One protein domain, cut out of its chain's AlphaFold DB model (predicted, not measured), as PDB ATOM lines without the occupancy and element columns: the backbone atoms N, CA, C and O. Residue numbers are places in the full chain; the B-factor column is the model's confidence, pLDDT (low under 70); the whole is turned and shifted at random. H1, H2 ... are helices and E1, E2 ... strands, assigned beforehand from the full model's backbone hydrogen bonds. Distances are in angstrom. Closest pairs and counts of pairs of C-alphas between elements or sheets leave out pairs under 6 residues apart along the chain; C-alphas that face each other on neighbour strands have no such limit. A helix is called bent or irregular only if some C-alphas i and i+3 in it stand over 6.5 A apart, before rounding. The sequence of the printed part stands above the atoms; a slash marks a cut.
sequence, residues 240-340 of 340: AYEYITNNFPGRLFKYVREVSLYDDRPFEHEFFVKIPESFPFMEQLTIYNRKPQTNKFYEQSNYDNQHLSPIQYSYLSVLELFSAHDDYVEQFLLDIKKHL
ATOM      1  N   ALA A 240     -36.187  -5.529  34.009       86.75
ATOM      2  CA  ALA A 240     -34.908  -5.418  33.327       86.75
ATOM      3  C   ALA A 240     -34.942  -4.300  32.283       86.75
ATOM      4  O   ALA A 240     -35.970  -4.108  31.639       86.75
ATOM      5  N   TYR A 241     -33.827  -3.588  32.117       88.69
ATOM      6  CA  TYR A 241     -33.536  -2.752  30.953       88.69
ATOM      7  C   TYR A 241     -32.213  -3.230  30.359       88.69
ATOM      8  O   TYR A 241     -31.142  -3.006  30.920       88.69
ATOM      9  N   GLU A 242     -32.293  -3.877  29.204       87.69
ATOM     10  CA  GLU A 242     -31.134  -4.508  28.588       87.69
ATOM     11  C   GLU A 242     -30.518  -3.685  27.445       87.69
ATOM     12  O   GLU A 242     -31.232  -2.989  26.722       87.69
ATOM     13  N   TYR A 243     -29.208  -3.851  27.237       86.69
ATOM     14  CA  TYR A 243     -28.409  -3.292  26.136       86.69
ATOM     15  C   TYR A 243     -28.468  -1.762  26.021       86.69
ATOM     16  O   TYR A 243     -28.597  -1.195  24.935       86.69
ATOM     17  N   ILE A 244     -28.337  -1.080  27.160       90.25
ATOM     18  CA  ILE A 244     -28.189   0.374  27.207       90.25
ATOM     19  C   ILE A 244     -26.839   0.780  26.602       90.25
ATOM     20  O   ILE A 244     -25.791   0.266  26.998       90.25
ATOM     21  N   THR A 245     -26.869   1.754  25.694       90.62
ATOM     22  CA  THR A 245     -25.701   2.290  24.975       90.62
ATOM     23  C   THR A 245     -25.332   3.695  25.455       90.62
ATOM     24  O   THR A 245     -26.060   4.316  26.232       90.62
ATOM     25  N   ASN A 246     -24.245   4.267  24.928       89.12
ATOM     26  CA  ASN A 246     -23.854   5.653  25.204       89.12
ATOM     27  C   ASN A 246     -24.876   6.699  24.720       89.12
ATOM     28  O   ASN A 246     -24.801   7.851  25.149       89.12
ATOM     29  N   ASN A 247     -25.826   6.339  23.848       85.38
ATOM     30  CA  ASN A 247     -26.884   7.260  23.414       85.38
ATOM     31  C   ASN A 247     -28.044   7.338  24.414       85.38
ATOM     32  O   ASN A 247     -28.988   8.105  24.212       85.38
ATOM     33  N   PHE A 248     -27.972   6.579  25.510       85.94
ATOM     34  CA  PHE A 248     -28.968   6.606  26.561       85.94
ATOM     35  C   PHE A 248     -29.208   8.036  27.081       85.94
ATOM     36  O   PHE A 248     -28.296   8.677  27.616       85.94
ATOM     37  N   PRO A 249     -30.447   8.552  26.974       79.75
ATOM     38  CA  PRO A 249     -30.719   9.964  27.226       79.75
ATOM     39  C   PRO A 249     -30.726  10.346  28.712       79.75
ATOM     40  O   PRO A 249     -30.793  11.534  29.019       79.75
ATOM     41  N   GLY A 250     -30.683   9.374  29.632       78.81
ATOM     42  CA  GLY A 250     -30.836   9.607  31.069       78.81
ATOM     43  C   GLY A 250     -32.280   9.961  31.436       78.81
ATOM     44  O   GLY A 250     -32.800  11.031  31.108       78.81
ATOM     45  N   ARG A 251     -32.980   9.045  32.109       83.81
ATOM     46  CA  ARG A 251     -34.371   9.219  32.567       83.81
ATOM     47  C   ARG A 251     -34.593   8.406  33.832       83.81
ATOM     48  O   ARG A 251     -33.864   7.467  34.094       83.81
ATOM     49  N   LEU A 252     -35.642   8.725  34.585       88.38
ATOM     50  CA  LEU A 252     -35.975   7.988  35.800       88.38
ATOM     51  C   LEU A 252     -36.760   6.698  35.500       88.38
ATOM     52  O   LEU A 252     -37.914   6.753  35.066       88.38
ATOM     53  N   PHE A 253     -36.176   5.553  35.849       89.19
ATOM     54  CA  PHE A 253     -36.721   4.203  35.699       89.19
ATOM     55  C   PHE A 253     -36.874   3.518  37.064       89.19
ATOM     56  O   PHE A 253     -36.143   2.606  37.435       89.19
ATOM     57  N   LYS A 254     -37.870   3.946  37.846       89.69
ATOM     58  CA  LYS A 254     -38.064   3.483  39.238       89.69
ATOM     59  C   LYS A 254     -38.409   1.990  39.408       89.69
ATOM     60  O   LYS A 254     -38.328   1.478  40.524       89.69
ATOM     61  N   TYR A 255     -38.851   1.311  38.351       88.19
ATOM     62  CA  TYR A 255     -39.247  -0.106  38.401       88.19
ATOM     63  C   TYR A 255     -38.137  -1.062  37.964       88.19
ATOM     64  O   TYR A 255     -38.203  -2.244  38.286       88.19
ATOM     65  N   VAL A 256     -37.105  -0.544  37.301       90.56
ATOM     66  CA  VAL A 256     -35.980  -1.350  36.835       90.56
ATOM     67  C   VAL A 256     -35.117  -1.746  38.034       90.56
ATOM     68  O   VAL A 256     -34.889  -0.947  38.949       90.56
ATOM     69  N   ARG A 257     -34.705  -3.009  38.045       94.38
ATOM     70  CA  ARG A 257     -33.823  -3.655  39.025       94.38
ATOM     71  C   ARG A 257     -32.587  -4.238  38.359       94.38
ATOM     72  O   ARG A 257     -31.535  -4.263  38.983       94.38
ATOM     73  N   GLU A 258     -32.707  -4.647  37.106       95.25
ATOM     74  CA  GLU A 258     -31.634  -5.263  36.333       95.25
ATOM     75  C   GLU A 258     -31.304  -4.362  35.147       95.25
ATOM     76  O   GLU A 258     -32.194  -3.952  34.402       95.25
ATOM     77  N   VAL A 259     -30.031  -4.019  34.985       94.94
ATOM     78  CA  VAL A 259     -29.562  -3.194  33.871       94.94
ATOM     79  C   VAL A 259     -28.414  -3.902  33.179       94.94
ATOM     80  O   VAL A 259     -27.458  -4.296  33.843       94.94
ATOM     81  N   SER A 260     -28.467  -3.999  31.851       94.94
ATOM     82  CA  SER A 260     -27.305  -4.402  31.059       94.94
ATOM     83  C   SER A 260     -26.838  -3.286  30.127       94.94
ATOM     84  O   SER A 260     -27.640  -2.584  29.512       94.94
ATOM     85  N   LEU A 261     -25.520  -3.102  30.059       94.38
ATOM     86  CA  LEU A 261     -24.846  -2.081  29.264       94.38
ATOM     87  C   LEU A 261     -24.063  -2.742  28.132       94.38
ATOM     88  O   LEU A 261     -23.308  -3.687  28.373       94.38
ATOM     89  N   TYR A 262     -24.196  -2.215  26.921       91.31
ATOM     90  CA  TYR A 262     -23.447  -2.659  25.749       91.31
ATOM     91  C   TYR A 262     -23.267  -1.505  24.762       91.31
ATOM     92  O   TYR A 262     -24.225  -0.806  24.454       91.31
ATOM     93  N   ASP A 263     -22.051  -1.297  24.261       89.12
ATOM     94  CA  ASP A 263     -21.776  -0.371  23.157       89.12
ATOM     95  C   ASP A 263     -20.445  -0.754  22.482       89.12
ATOM     96  O   ASP A 263     -19.551  -1.326  23.114       89.12
ATOM     97  N   ASP A 264     -20.302  -0.408  21.203       87.56
ATOM     98  CA  ASP A 264     -19.047  -0.521  20.449       87.56
ATOM     99  C   ASP A 264     -18.063   0.607  20.808       87.56
ATOM    100  O   ASP A 264     -16.883   0.558  20.450       87.56
ATOM    101  N   ARG A 265     -18.536   1.638  21.513       90.25
ATOM    102  CA  ARG A 265     -17.730   2.719  22.093       90.25
ATOM    103  C   ARG A 265     -17.504   2.477  23.583       90.25
ATOM    104  O   ARG A 265     -18.383   1.916  24.234       90.25
ATOM    105  N   PRO A 266     -16.377   2.923  24.158       92.12
ATOM    106  CA  PRO A 266     -16.174   2.810  25.596       92.12
ATOM    107  C   PRO A 266     -17.229   3.594  26.382       92.12
ATOM    108  O   PRO A 266     -17.694   4.644  25.937       92.12
ATOM    109  N   PHE A 267     -17.594   3.082  27.556       92.50
ATOM    110  CA  PHE A 267     -18.395   3.833  28.520       92.50
ATOM    111  C   PHE A 267     -17.466   4.666  29.397       92.50
ATOM    112  O   PHE A 267     -16.688   4.125  30.179       92.50
ATOM    113  N   GLU A 268     -17.531   5.986  29.275       91.06
ATOM    114  CA  GLU A 268     -16.714   6.891  30.090       91.06
ATOM    115  C   GLU A 268     -17.334   7.101  31.485       91.06
ATOM    116  O   GLU A 268     -18.486   6.744  31.742       91.06
ATOM    117  N   HIS A 269     -16.571   7.683  32.411       86.12
ATOM    118  CA  HIS A 269     -16.997   7.885  33.799       86.12
ATOM    119  C   HIS A 269     -18.353   8.610  33.918       86.12
ATOM    120  O   HIS A 269     -19.227   8.197  34.683       86.12
ATOM    121  N   GLU A 270     -18.580   9.650  33.112       85.94
ATOM    122  CA  GLU A 270     -19.820  10.434  33.112       85.94
ATOM    123  C   GLU A 270     -21.041   9.605  32.710       85.94
ATOM    124  O   GLU A 270     -22.167   9.931  33.093       85.94
ATOM    125  N   PHE A 271     -20.844   8.536  31.935       90.75
ATOM    126  CA  PHE A 271     -21.914   7.602  31.622       90.75
ATOM    127  C   PHE A 271     -22.348   6.851  32.880       90.75
ATOM    128  O   PHE A 271     -23.536   6.815  33.202       90.75
ATOM    129  N   PHE A 272     -21.387   6.331  33.643       89.88
ATOM    130  CA  PHE A 272     -21.660   5.614  34.885       89.88
ATOM    131  C   PHE A 272     -22.296   6.504  35.955       89.88
ATOM    132  O   PHE A 272     -23.145   6.011  36.689       89.88
ATOM    133  N   VAL A 273     -21.991   7.807  35.993       86.88
ATOM    134  CA  VAL A 273     -22.670   8.779  36.878       86.88
ATOM    135  C   VAL A 273     -24.173   8.871  36.578       86.88
ATOM    136  O   VAL A 273     -24.983   8.964  37.499       86.88
ATOM    137  N   LYS A 274     -24.576   8.780  35.303       90.81
ATOM    138  CA  LYS A 274     -25.991   8.857  34.891       90.81
ATOM    139  C   LYS A 274     -26.796   7.603  35.232       90.81
ATOM    140  O   LYS A 274     -28.022   7.678  35.347       90.81
ATOM    141  N   ILE A 275     -26.143   6.445  35.358       93.69
ATOM    142  CA  ILE A 275     -26.815   5.164  35.620       93.69
ATOM    143  C   ILE A 275     -27.556   5.160  36.969       93.69
ATOM    144  O   ILE A 275     -28.765   4.949  36.947       93.69
ATOM    145  N   PRO A 276     -26.942   5.430  38.137       91.06
ATOM    146  CA  PRO A 276     -27.664   5.405  39.410       91.06
ATOM    147  C   PRO A 276     -28.734   6.502  39.511       91.06
ATOM    148  O   PRO A 276     -29.761   6.286  40.152       91.06
ATOM    149  N   GLU A 277     -28.551   7.649  38.845       91.75
ATOM    150  CA  GLU A 277     -29.586   8.691  38.750       91.75
ATOM    151  C   GLU A 277     -30.816   8.202  37.977       91.75
ATOM    152  O   GLU A 277     -31.961   8.500  38.329       91.75
ATOM    153  N   SER A 278     -30.573   7.426  36.922       92.75
ATOM    154  CA  SER A 278     -31.620   6.871  36.073       92.75
ATOM    155  C   SER A 278     -32.284   5.642  36.699       92.75
ATOM    156  O   SER A 278     -33.493   5.450  36.561       92.75
ATOM    157  N   PHE A 279     -31.525   4.840  37.444       93.94
ATOM    158  CA  PHE A 279     -31.934   3.555  38.009       93.94
ATOM    159  C   PHE A 279     -31.684   3.517  39.527       93.94
ATOM    160  O   PHE A 279     -30.841   2.758  40.010       93.94
ATOM    161  N   PRO A 280     -32.431   4.304  40.323       93.56
ATOM    162  CA  PRO A 280     -32.130   4.504  41.743       93.56
ATOM    163  C   PRO A 280     -32.318   3.258  42.617       93.56
ATOM    164  O   PRO A 280     -31.869   3.256  43.756       93.56
ATOM    165  N   PHE A 281     -32.994   2.224  42.112       94.62
ATOM    166  CA  PHE A 281     -33.255   0.964  42.814       94.62
ATOM    167  C   PHE A 281     -32.622  -0.239  42.099       94.62
ATOM    168  O   PHE A 281     -33.082  -1.360  42.280       94.62
ATOM    169  N   MET A 282     -31.626  -0.012  41.238       95.25
ATOM    170  CA  MET A 282     -30.935  -1.083  40.523       95.25
ATOM    171  C   MET A 282     -30.221  -2.022  41.500       95.25
ATOM    172  O   MET A 282     -29.418  -1.575  42.315       95.25
ATOM    173  N   GLU A 283     -30.504  -3.314  41.374       95.25
ATOM    174  CA  GLU A 283     -29.949  -4.405  42.179       95.25
ATOM    175  C   GLU A 283     -28.838  -5.156  41.434       95.25
ATOM    176  O   GLU A 283     -27.910  -5.653  42.078       95.25
ATOM    177  N   GLN A 284     -28.907  -5.189  40.098       96.25
ATOM    178  CA  GLN A 284     -27.946  -5.854  39.222       96.25
ATOM    179  C   GLN A 284     -27.516  -4.941  38.071       96.25
ATOM    180  O   GLN A 284     -28.356  -4.356  37.384       96.25
ATOM    181  N   LEU A 285     -26.204  -4.863  37.857       95.06
ATOM    182  CA  LEU A 285     -25.581  -4.189  36.724       95.06
ATOM    183  C   LEU A 285     -24.695  -5.176  35.969       95.06
ATOM    184  O   LEU A 285     -23.750  -5.725  36.533       95.06
ATOM    185  N   THR A 286     -24.959  -5.330  34.681       95.88
ATOM    186  CA  THR A 286     -24.182  -6.178  33.783       95.88
ATOM    187  C   THR A 286     -23.517  -5.319  32.710       95.88
ATOM    188  O   THR A 286     -24.172  -4.490  32.083       95.88
ATOM    189  N   ILE A 287     -22.216  -5.491  32.476       94.75
ATOM    190  CA  ILE A 287     -21.441  -4.692  31.517       94.75
ATOM    191  C   ILE A 287     -20.798  -5.601  30.475       94.75
ATOM    192  O   ILE A 287     -19.997  -6.477  30.809       94.75
ATOM    193  N   TYR A 288     -21.109  -5.330  29.207       93.06
ATOM    194  CA  TYR A 288     -20.542  -5.977  28.029       93.06
ATOM    195  C   TYR A 288     -19.808  -4.938  27.175       93.06
ATOM    196  O   TYR A 288     -20.385  -4.353  26.262       93.06
ATOM    197  N   ASN A 289     -18.534  -4.666  27.464       91.88
ATOM    198  CA  ASN A 289     -17.769  -3.700  26.673       91.88
ATOM    199  C   ASN A 289     -16.268  -4.008  26.679       91.88
ATOM    200  O   ASN A 289     -15.608  -3.902  27.706       91.88
ATOM    201  N   ARG A 290     -15.707  -4.362  25.521       92.06
ATOM    202  CA  ARG A 290     -14.276  -4.698  25.378       92.06
ATOM    203  C   ARG A 290     -13.374  -3.483  25.179       92.06
ATOM    204  O   ARG A 290     -12.157  -3.645  25.123       92.06
ATOM    205  N   LYS A 291     -13.944  -2.293  24.986       92.19
ATOM    206  CA  LYS A 291     -13.181  -1.099  24.633       92.19
ATOM    207  C   LYS A 291     -12.625  -0.444  25.901       92.19
ATOM    208  O   LYS A 291     -13.384  -0.292  26.862       92.19
ATOM    209  N   PRO A 292     -11.340  -0.055  25.902       91.56
ATOM    210  CA  PRO A 292     -10.753   0.701  27.001       91.56
ATOM    211  C   PRO A 292     -11.385   2.090  27.103       91.56
ATOM    212  O   PRO A 292     -11.704   2.700  26.082       91.56
ATOM    213  N   GLN A 293     -11.521   2.593  28.326       89.62
ATOM    214  CA  GLN A 293     -11.930   3.967  28.598       89.62
ATOM    215  C   GLN A 293     -10.840   4.932  28.131       89.62
ATOM    216  O   GLN A 293      -9.648   4.710  28.364       89.62
ATOM    217  N   THR A 294     -11.244   6.022  27.485       86.44
ATOM    218  CA  THR A 294     -10.302   7.049  27.018       86.44
ATOM    219  C   THR A 294      -9.979   8.031  28.140       86.44
ATOM    220  O   THR A 294      -8.844   8.490  28.257       86.44
ATOM    221  N   ASN A 295     -10.967   8.340  28.983       76.69
ATOM    222  CA  ASN A 295     -10.852   9.299  30.075       76.69
ATOM    223  C   ASN A 295     -10.908   8.569  31.418       76.69
ATOM    224  O   ASN A 295     -11.913   8.580  32.130       76.69
ATOM    225  N   LYS A 296      -9.797   7.916  31.774       69.19
ATOM    226  CA  LYS A 296      -9.671   7.226  33.061       69.19
ATOM    227  C   LYS A 296      -9.613   8.224  34.214       69.19
ATOM    228  O   LYS A 296      -8.697   9.044  34.302       69.19
ATOM    229  N   PHE A 297     -10.512   8.053  35.177       64.38
ATOM    230  CA  PHE A 297     -10.537   8.836  36.414       64.38
ATOM    231  C   PHE A 297      -9.227   8.737  37.224       64.38
ATOM    232  O   PHE A 297      -8.808   9.701  37.865       64.38
ATOM    233  N   TYR A 298      -8.541   7.587  37.188       55.50
ATOM    234  CA  TYR A 298      -7.344   7.378  38.008       55.50
ATOM    235  C   TYR A 298      -6.104   8.123  37.475       55.50
ATOM    236  O   TYR A 298      -5.287   8.590  38.270       55.50
ATOM    237  N   GLU A 299      -5.973   8.306  36.156       50.22
ATOM    238  CA  GLU A 299      -4.781   8.919  35.542       50.22
ATOM    239  C   GLU A 299      -4.833  10.457  35.501       50.22
ATOM    240  O   GLU A 299      -3.796  11.111  35.631       50.22
ATOM    241  N   GLN A 300      -6.024  11.058  35.392       47.91
ATOM    242  CA  GLN A 300      -6.185  12.519  35.281       47.91
ATOM    243  C   GLN A 300      -6.101  13.273  36.620       47.91
ATOM    244  O   GLN A 300      -5.956  14.496  36.629       47.91
ATOM    245  N   SER A 301      -6.070  12.559  37.750       47.91
ATOM    246  CA  SER A 301      -5.923  13.141  39.095       47.91
ATOM    247  C   SER A 301      -4.580  13.848  39.366       47.91
ATOM    248  O   SER A 301      -4.396  14.408  40.444       47.91
ATOM    249  N   ASN A 302      -3.650  13.866  38.403       44.47
ATOM    250  CA  ASN A 302      -2.321  14.465  38.564       44.47
ATOM    251  C   ASN A 302      -2.139  15.871  37.962       44.47
ATOM    252  O   ASN A 302      -1.106  16.477  38.243       44.47
ATOM    253  N   TYR A 303      -3.074  16.405  37.163       47.44
ATOM    254  CA  TYR A 303      -2.843  17.698  36.484       47.44
ATOM    255  C   TYR A 303      -3.852  18.806  36.785       47.44
ATOM    256  O   TYR A 303      -3.431  19.954  36.888       47.44
ATOM    257  N   ASP A 304      -5.118  18.488  37.044       47.31
ATOM    258  CA  ASP A 304      -6.109  19.465  37.491       47.31
ATOM    259  C   ASP A 304      -6.961  18.812  38.582       47.31
ATOM    260  O   ASP A 304      -7.622  17.812  38.335       47.31
ATOM    261  N   ASN A 305      -6.921  19.353  39.803       44.69
ATOM    262  CA  ASN A 305      -7.594  18.845  41.012       44.69
ATOM    263  C   ASN A 305      -9.145  18.883  40.941       44.69
ATOM    264  O   ASN A 305      -9.807  19.308  41.889       44.69
ATOM    265  N   GLN A 306      -9.759  18.471  39.833       50.72
ATOM    266  CA  GLN A 306     -11.189  18.209  39.737       50.72
ATOM    267  C   GLN A 306     -11.432  16.745  40.099       50.72
ATOM    268  O   GLN A 306     -11.528  15.871  39.244       50.72
ATOM    269  N   HIS A 307     -11.506  16.466  41.400       54.84
ATOM    270  CA  HIS A 307     -12.041  15.196  41.876       54.84
ATOM    271  C   HIS A 307     -13.515  15.103  41.455       54.84
ATOM    272  O   HIS A 307     -14.380  15.696  42.098       54.84
ATOM    273  N   LEU A 308     -13.796  14.395  40.358       58.03
ATOM    274  CA  LEU A 308     -15.154  13.968  40.022       58.03
ATOM    275  C   LEU A 308     -15.698  13.088  41.160       58.03
ATOM    276  O   LEU A 308     -14.954  12.335  41.795       58.03
ATOM    277  N   SER A 309     -16.982  13.259  41.473       60.44
ATOM    278  CA  SER A 309     -17.631  12.617  42.617       60.44
ATOM    279  C   SER A 309     -17.646  11.090  42.475       60.44
ATOM    280  O   SER A 309     -17.956  10.596  41.393       60.44
ATOM    281  N   PRO A 310     -17.391  10.330  43.557       68.25
ATOM    282  CA  PRO A 310     -17.509   8.878  43.528       68.25
ATOM    283  C   PRO A 310     -18.941   8.456  43.185       68.25
ATOM    284  O   PRO A 310     -19.913   9.043  43.674       68.25
ATOM    285  N   ILE A 311     -19.071   7.421  42.356       76.88
ATOM    286  CA  ILE A 311     -20.370   6.933  41.889       76.88
ATOM    287  C   ILE A 311     -20.980   6.034  42.963       76.88
ATOM    288  O   ILE A 311     -20.405   5.016  43.343       76.88
ATOM    289  N   GLN A 312     -22.161   6.402  43.464       81.81
ATOM    290  CA  GLN A 312     -22.851   5.641  44.503       81.81
ATOM    291  C   GLN A 312     -24.017   4.839  43.929       81.81
ATOM    292  O   GLN A 312     -25.020   5.396  43.486       81.81
ATOM    293  N   TYR A 313     -23.916   3.516  44.029       87.69
ATOM    294  CA  TYR A 313     -24.991   2.588  43.694       87.69
ATOM    295  C   TYR A 313     -25.610   2.023  44.973       87.69
ATOM    296  O   TYR A 313     -25.135   1.036  45.522       87.69
ATOM    297  N   SER A 314     -26.668   2.668  45.468       87.56
ATOM    298  CA  SER A 314     -27.211   2.387  46.811       87.56
ATOM    299  C   SER A 314     -27.789   0.976  46.992       87.56
ATOM    300  O   SER A 314     -27.831   0.486  48.116       87.56
ATOM    301  N   TYR A 315     -28.245   0.339  45.911       91.62
ATOM    302  CA  TYR A 315     -28.928  -0.963  45.951       91.62
ATOM    303  C   TYR A 315     -28.211  -2.048  45.143       91.62
ATOM    304  O   TYR A 315     -28.672  -3.187  45.124       91.62
ATOM    305  N   LEU A 316     -27.084  -1.721  44.501       92.31
ATOM    306  CA  LEU A 316     -26.368  -2.666  43.654       92.31
ATOM    307  C   LEU A 316     -25.770  -3.776  44.517       92.31
ATOM    308  O   LEU A 316     -24.926  -3.531  45.378       92.31
ATOM    309  N   SER A 317     -26.220  -4.998  44.262       91.56
ATOM    310  CA  SER A 317     -25.796  -6.208  44.966       91.56
ATOM    311  C   SER A 317     -25.059  -7.184  44.050       91.56
ATOM    312  O   SER A 317     -24.257  -7.984  44.530       91.56
ATOM    313  N   VAL A 318     -25.282  -7.082  42.736       92.38
ATOM    314  CA  VAL A 318     -24.674  -7.938  41.715       92.38
ATOM    315  C   VAL A 318     -24.042  -7.071  40.628       92.38
ATOM    316  O   VAL A 318     -24.735  -6.316  39.952       92.38
ATOM    317  N   LEU A 319     -22.725  -7.189  40.447       92.31
ATOM    318  CA  LEU A 319     -21.994  -6.595  39.327       92.31
ATOM    319  C   LEU A 319     -21.423  -7.715  38.462       92.31
ATOM    320  O   LEU A 319     -20.613  -8.516  38.930       92.31
ATOM    321  N   GLU A 320     -21.813  -7.737  37.197       93.94
ATOM    322  CA  GLU A 320     -21.353  -8.713  36.218       93.94
ATOM    323  C   GLU A 320     -20.560  -8.017  35.116       93.94
ATOM    324  O   GLU A 320     -21.046  -7.109  34.445       93.94
ATOM    325  N   LEU A 321     -19.321  -8.455  34.912       92.44
ATOM    326  CA  LEU A 321     -18.424  -7.923  33.893       92.44
ATOM    327  C   LEU A 321     -18.153  -9.029  32.874       92.44
ATOM    328  O   LEU A 321     -17.293  -9.885  33.078       92.44
ATOM    329  N   PHE A 322     -18.908  -9.043  31.779       90.19
ATOM    330  CA  PHE A 322     -18.796 -10.075  30.754       90.19
ATOM    331  C   PHE A 322     -18.035  -9.550  29.556       90.19
ATOM    332  O   PHE A 322     -18.471  -8.609  28.898       90.19
ATOM    333  N   SER A 323     -16.914 -10.195  29.215       87.69
ATOM    334  CA  SER A 323     -16.076  -9.710  28.112       87.69
ATOM    335  C   SER A 323     -15.748  -8.212  28.265       87.69
ATOM    336  O   SER A 323     -15.660  -7.503  27.270       87.69
ATOM    337  N   ALA A 324     -15.632  -7.719  29.500       90.25
ATOM    338  CA  ALA A 324     -15.394  -6.313  29.775       90.25
ATOM    339  C   ALA A 324     -13.887  -6.011  29.770       90.25
ATOM    340  O   ALA A 324     -13.089  -6.870  30.140       90.25
ATOM    341  N   HIS A 325     -13.496  -4.807  29.353       93.00
ATOM    342  CA  HIS A 325     -12.128  -4.320  29.534       93.00
ATOM    343  C   HIS A 325     -11.809  -4.118  31.027       93.00
ATOM    344  O   HIS A 325     -12.693  -3.762  31.811       93.00
ATOM    345  N   ASP A 326     -10.542  -4.276  31.417       89.75
ATOM    346  CA  ASP A 326     -10.104  -4.162  32.819       89.75
ATOM    347  C   ASP A 326     -10.365  -2.767  33.423       89.75
ATOM    348  O   ASP A 326     -10.555  -2.631  34.627       89.75
ATOM    349  N   ASP A 327     -10.480  -1.737  32.586       88.81
ATOM    350  CA  ASP A 327     -10.809  -0.363  33.000       88.81
ATOM    351  C   ASP A 327     -12.136  -0.287  33.767       88.81
ATOM    352  O   ASP A 327     -12.258   0.446  34.746       88.81
ATOM    353  N   TYR A 328     -13.127  -1.096  33.381       88.44
ATOM    354  CA  TYR A 328     -14.400  -1.154  34.100       88.44
ATOM    355  C   TYR A 328     -14.217  -1.806  35.472       88.44
ATOM    356  O   TYR A 328     -14.795  -1.352  36.455       88.44
ATOM    357  N   VAL A 329     -13.356  -2.819  35.585       84.44
ATOM    358  CA  VAL A 329     -12.997  -3.404  36.885       84.44
ATOM    359  C   VAL A 329     -12.378  -2.331  37.784       84.44
ATOM    360  O   VAL A 329     -12.755  -2.210  38.947       84.44
ATOM    361  N   GLU A 330     -11.466  -1.523  37.243       81.75
ATOM    362  CA  GLU A 330     -10.822  -0.422  37.962       81.75
ATOM    363  C   GLU A 330     -11.834   0.634  38.427       81.75
ATOM    364  O   GLU A 330     -11.839   0.985  39.609       81.75
ATOM    365  N   GLN A 331     -12.731   1.079  37.540       81.81
ATOM    366  CA  GLN A 331     -13.773   2.072  37.826       81.81
ATOM    367  C   GLN A 331     -14.679   1.665  38.998       81.81
ATOM    368  O   GLN A 331     -15.077   2.522  39.781       81.81
ATOM    369  N   PHE A 332     -15.001   0.375  39.144       79.25
ATOM    370  CA  PHE A 332     -15.871  -0.101  40.226       79.25
ATOM    371  C   PHE A 332     -15.099  -0.577  41.469       79.25
ATOM    372  O   PHE A 332     -15.568  -0.368  42.585       79.25
ATOM    373  N   LEU A 333     -13.921  -1.199  41.330       73.38
ATOM    374  CA  LEU A 333     -13.194  -1.799  42.462       73.38
ATOM    375  C   LEU A 333     -12.148  -0.879  43.106       73.38
ATOM    376  O   LEU A 333     -11.876  -1.021  44.303       73.38
ATOM    377  N   LEU A 334     -11.537   0.050  42.363       65.56
ATOM    378  CA  LEU A 334     -10.551   0.975  42.942       65.56
ATOM    379  C   LEU A 334     -11.212   2.140  43.686       65.56
ATOM    380  O   LEU A 334     -10.636   2.627  44.661       65.56
ATOM    381  N   ASP A 335     -12.437   2.513  43.314       56.00
ATOM    382  CA  ASP A 335     -13.251   3.457  44.088       56.00
ATOM    383  C   ASP A 335     -13.701   2.849  45.432       56.00
ATOM    384  O   ASP A 335     -13.692   3.541  46.451       56.00
ATOM    385  N   ILE A 336     -13.958   1.534  45.501       49.19
ATOM    386  CA  ILE A 336     -14.289   0.836  46.761       49.19
ATOM    387  C   ILE A 336     -13.108   0.847  47.746       49.19
ATOM    388  O   ILE A 336     -13.306   1.018  48.950       49.19
ATOM    389  N   LYS A 337     -11.861   0.731  47.267       39.28
ATOM    390  CA  LYS A 337     -10.668   0.784  48.136       39.28
ATOM    391  C   LYS A 337     -10.378   2.170  48.716       39.28
ATOM    392  O   LYS A 337      -9.670   2.249  49.711       39.28
ATOM    393  N   LYS A 338     -10.902   3.250  48.129       44.34
ATOM    394  CA  LYS A 338     -10.765   4.610  48.684       44.34
ATOM    395  C   LYS A 338     -11.757   4.902  49.819       44.34
ATOM    396  O   LYS A 338     -11.674   5.964  50.432       44.34
ATOM    397  N   HIS A 339     -12.670   3.971  50.105       41.12
ATOM    398  CA  HIS A 339     -13.723   4.115  51.111       41.12
ATOM    399  C   HIS A 339     -13.736   2.998  52.172       41.12
ATOM    400  O   HIS A 339     -14.699   2.910  52.936       41.12
ATOM    401  N   LEU A 340     -12.671   2.187  52.246       30.94
ATOM    402  CA  LEU A 340     -12.379   1.292  53.374       30.94
ATOM    403  C   LEU A 340     -11.361   1.914  54.330       30.94
ATOM    404  O   LEU A 340     -10.319   2.408  53.837       30.94
TER     405      LEU A 340
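AT A GLANCE: This is residues 240 to 340 of the 340 residues of the protein "Hypothetical protein" of Rotaria magnacalcarata (UniProt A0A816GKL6). A small, gently twisted wall of four parallel strands, in the order E1 E2 E3 E4, has H1 off one face, with the other face bare, and H3 grazing it near the E4 edge. H2 lies out at one end of the longest axis, where the free residues 299 to 305 stick out. The printed part has 101 residues, with E1 E2 H1 E3 H2 E4 H3 along the chain; the class is mixed, helices and strands, with 45 residues in named elements, under half. The whole is compact, with a radius of gyration of the C-alphas of 13.2 A and spans of 40 by 29 by 24 A.

HOW THE PARTS SIT: Start at the sheet, with edge strand E1, residues 240 to 244, parallel to E2, residues 258 to 262, at 13 degrees; look at N 241 and O 258, 2.8 A apart. E2 is parallel to E3, residues 284 to 288, with N 261 and O 286 at 2.8 A. E3 is parallel to edge strand E4, residues 318 to 321, at 3 degrees, with N 287 and O 320 at 2.8 A. H3, residues 326 to 337, is on the sheet but only grazes it, with residues 328 to 332; its closest C-alphas to E4 are Val 329 and Leu 321, 7.7 A apart. H1, residues 269 to 278, is only just not on the sheet, with 4 pairs of C-alphas within 10 A. H1 and H3 are close but not clearly touching: their closest C-alphas, His 269 and Gln 331, are 7.8 A apart. Their tilt of 68 degrees is steep, only just short of about perpendicular, and they run the same way. H2, residues 297 to 300, is not on the sheet; it is close to H3 but not clearly touching, the closest C-alphas being Phe 297 and Gln 331 at 7.6 A. E2, H1, E3 and E3, H2, E4 are strand-helix-strand units, parallel neighbour strands joined through a helix, each with a right-handed crossover. Of the O i to N i+4 pairs, 4 of 6 in H1 and 6 of 8 in H3 are within hydrogen-bond range; H2 is too short for one.

IN THESE COORDINATES: Find C-alpha 240 at (-34.908, -5.418, 33.327), where E1 begins; it is 10.8 A long, E2 13.6 A, E3 13.4 A and E4 10.0 A. H1 starts at C-alpha 269, (-16.997, 7.885, 33.799), and is 14.8 A long; it is only just irregular, with C-alphas 273 and 276 6.54 A apart. H2 measures 5.8 A. H3 runs 16.1 A to C-alpha 337 at (-10.668, 0.784, 48.136).

THE WHOLE: The two C-alphas farthest apart are those of Tyr 255 and Tyr 303, at 40.6 A. The printed part has no cut and ends at the chain's last residue, Leu 340. The long links are E1 to E2, 13 residues, and H2 to E4, 17 residues. In the B-factor column you will find a mean pLDDT of 81.2 for the printed part, with residues 296 to 310 and 334 to 340 under 70.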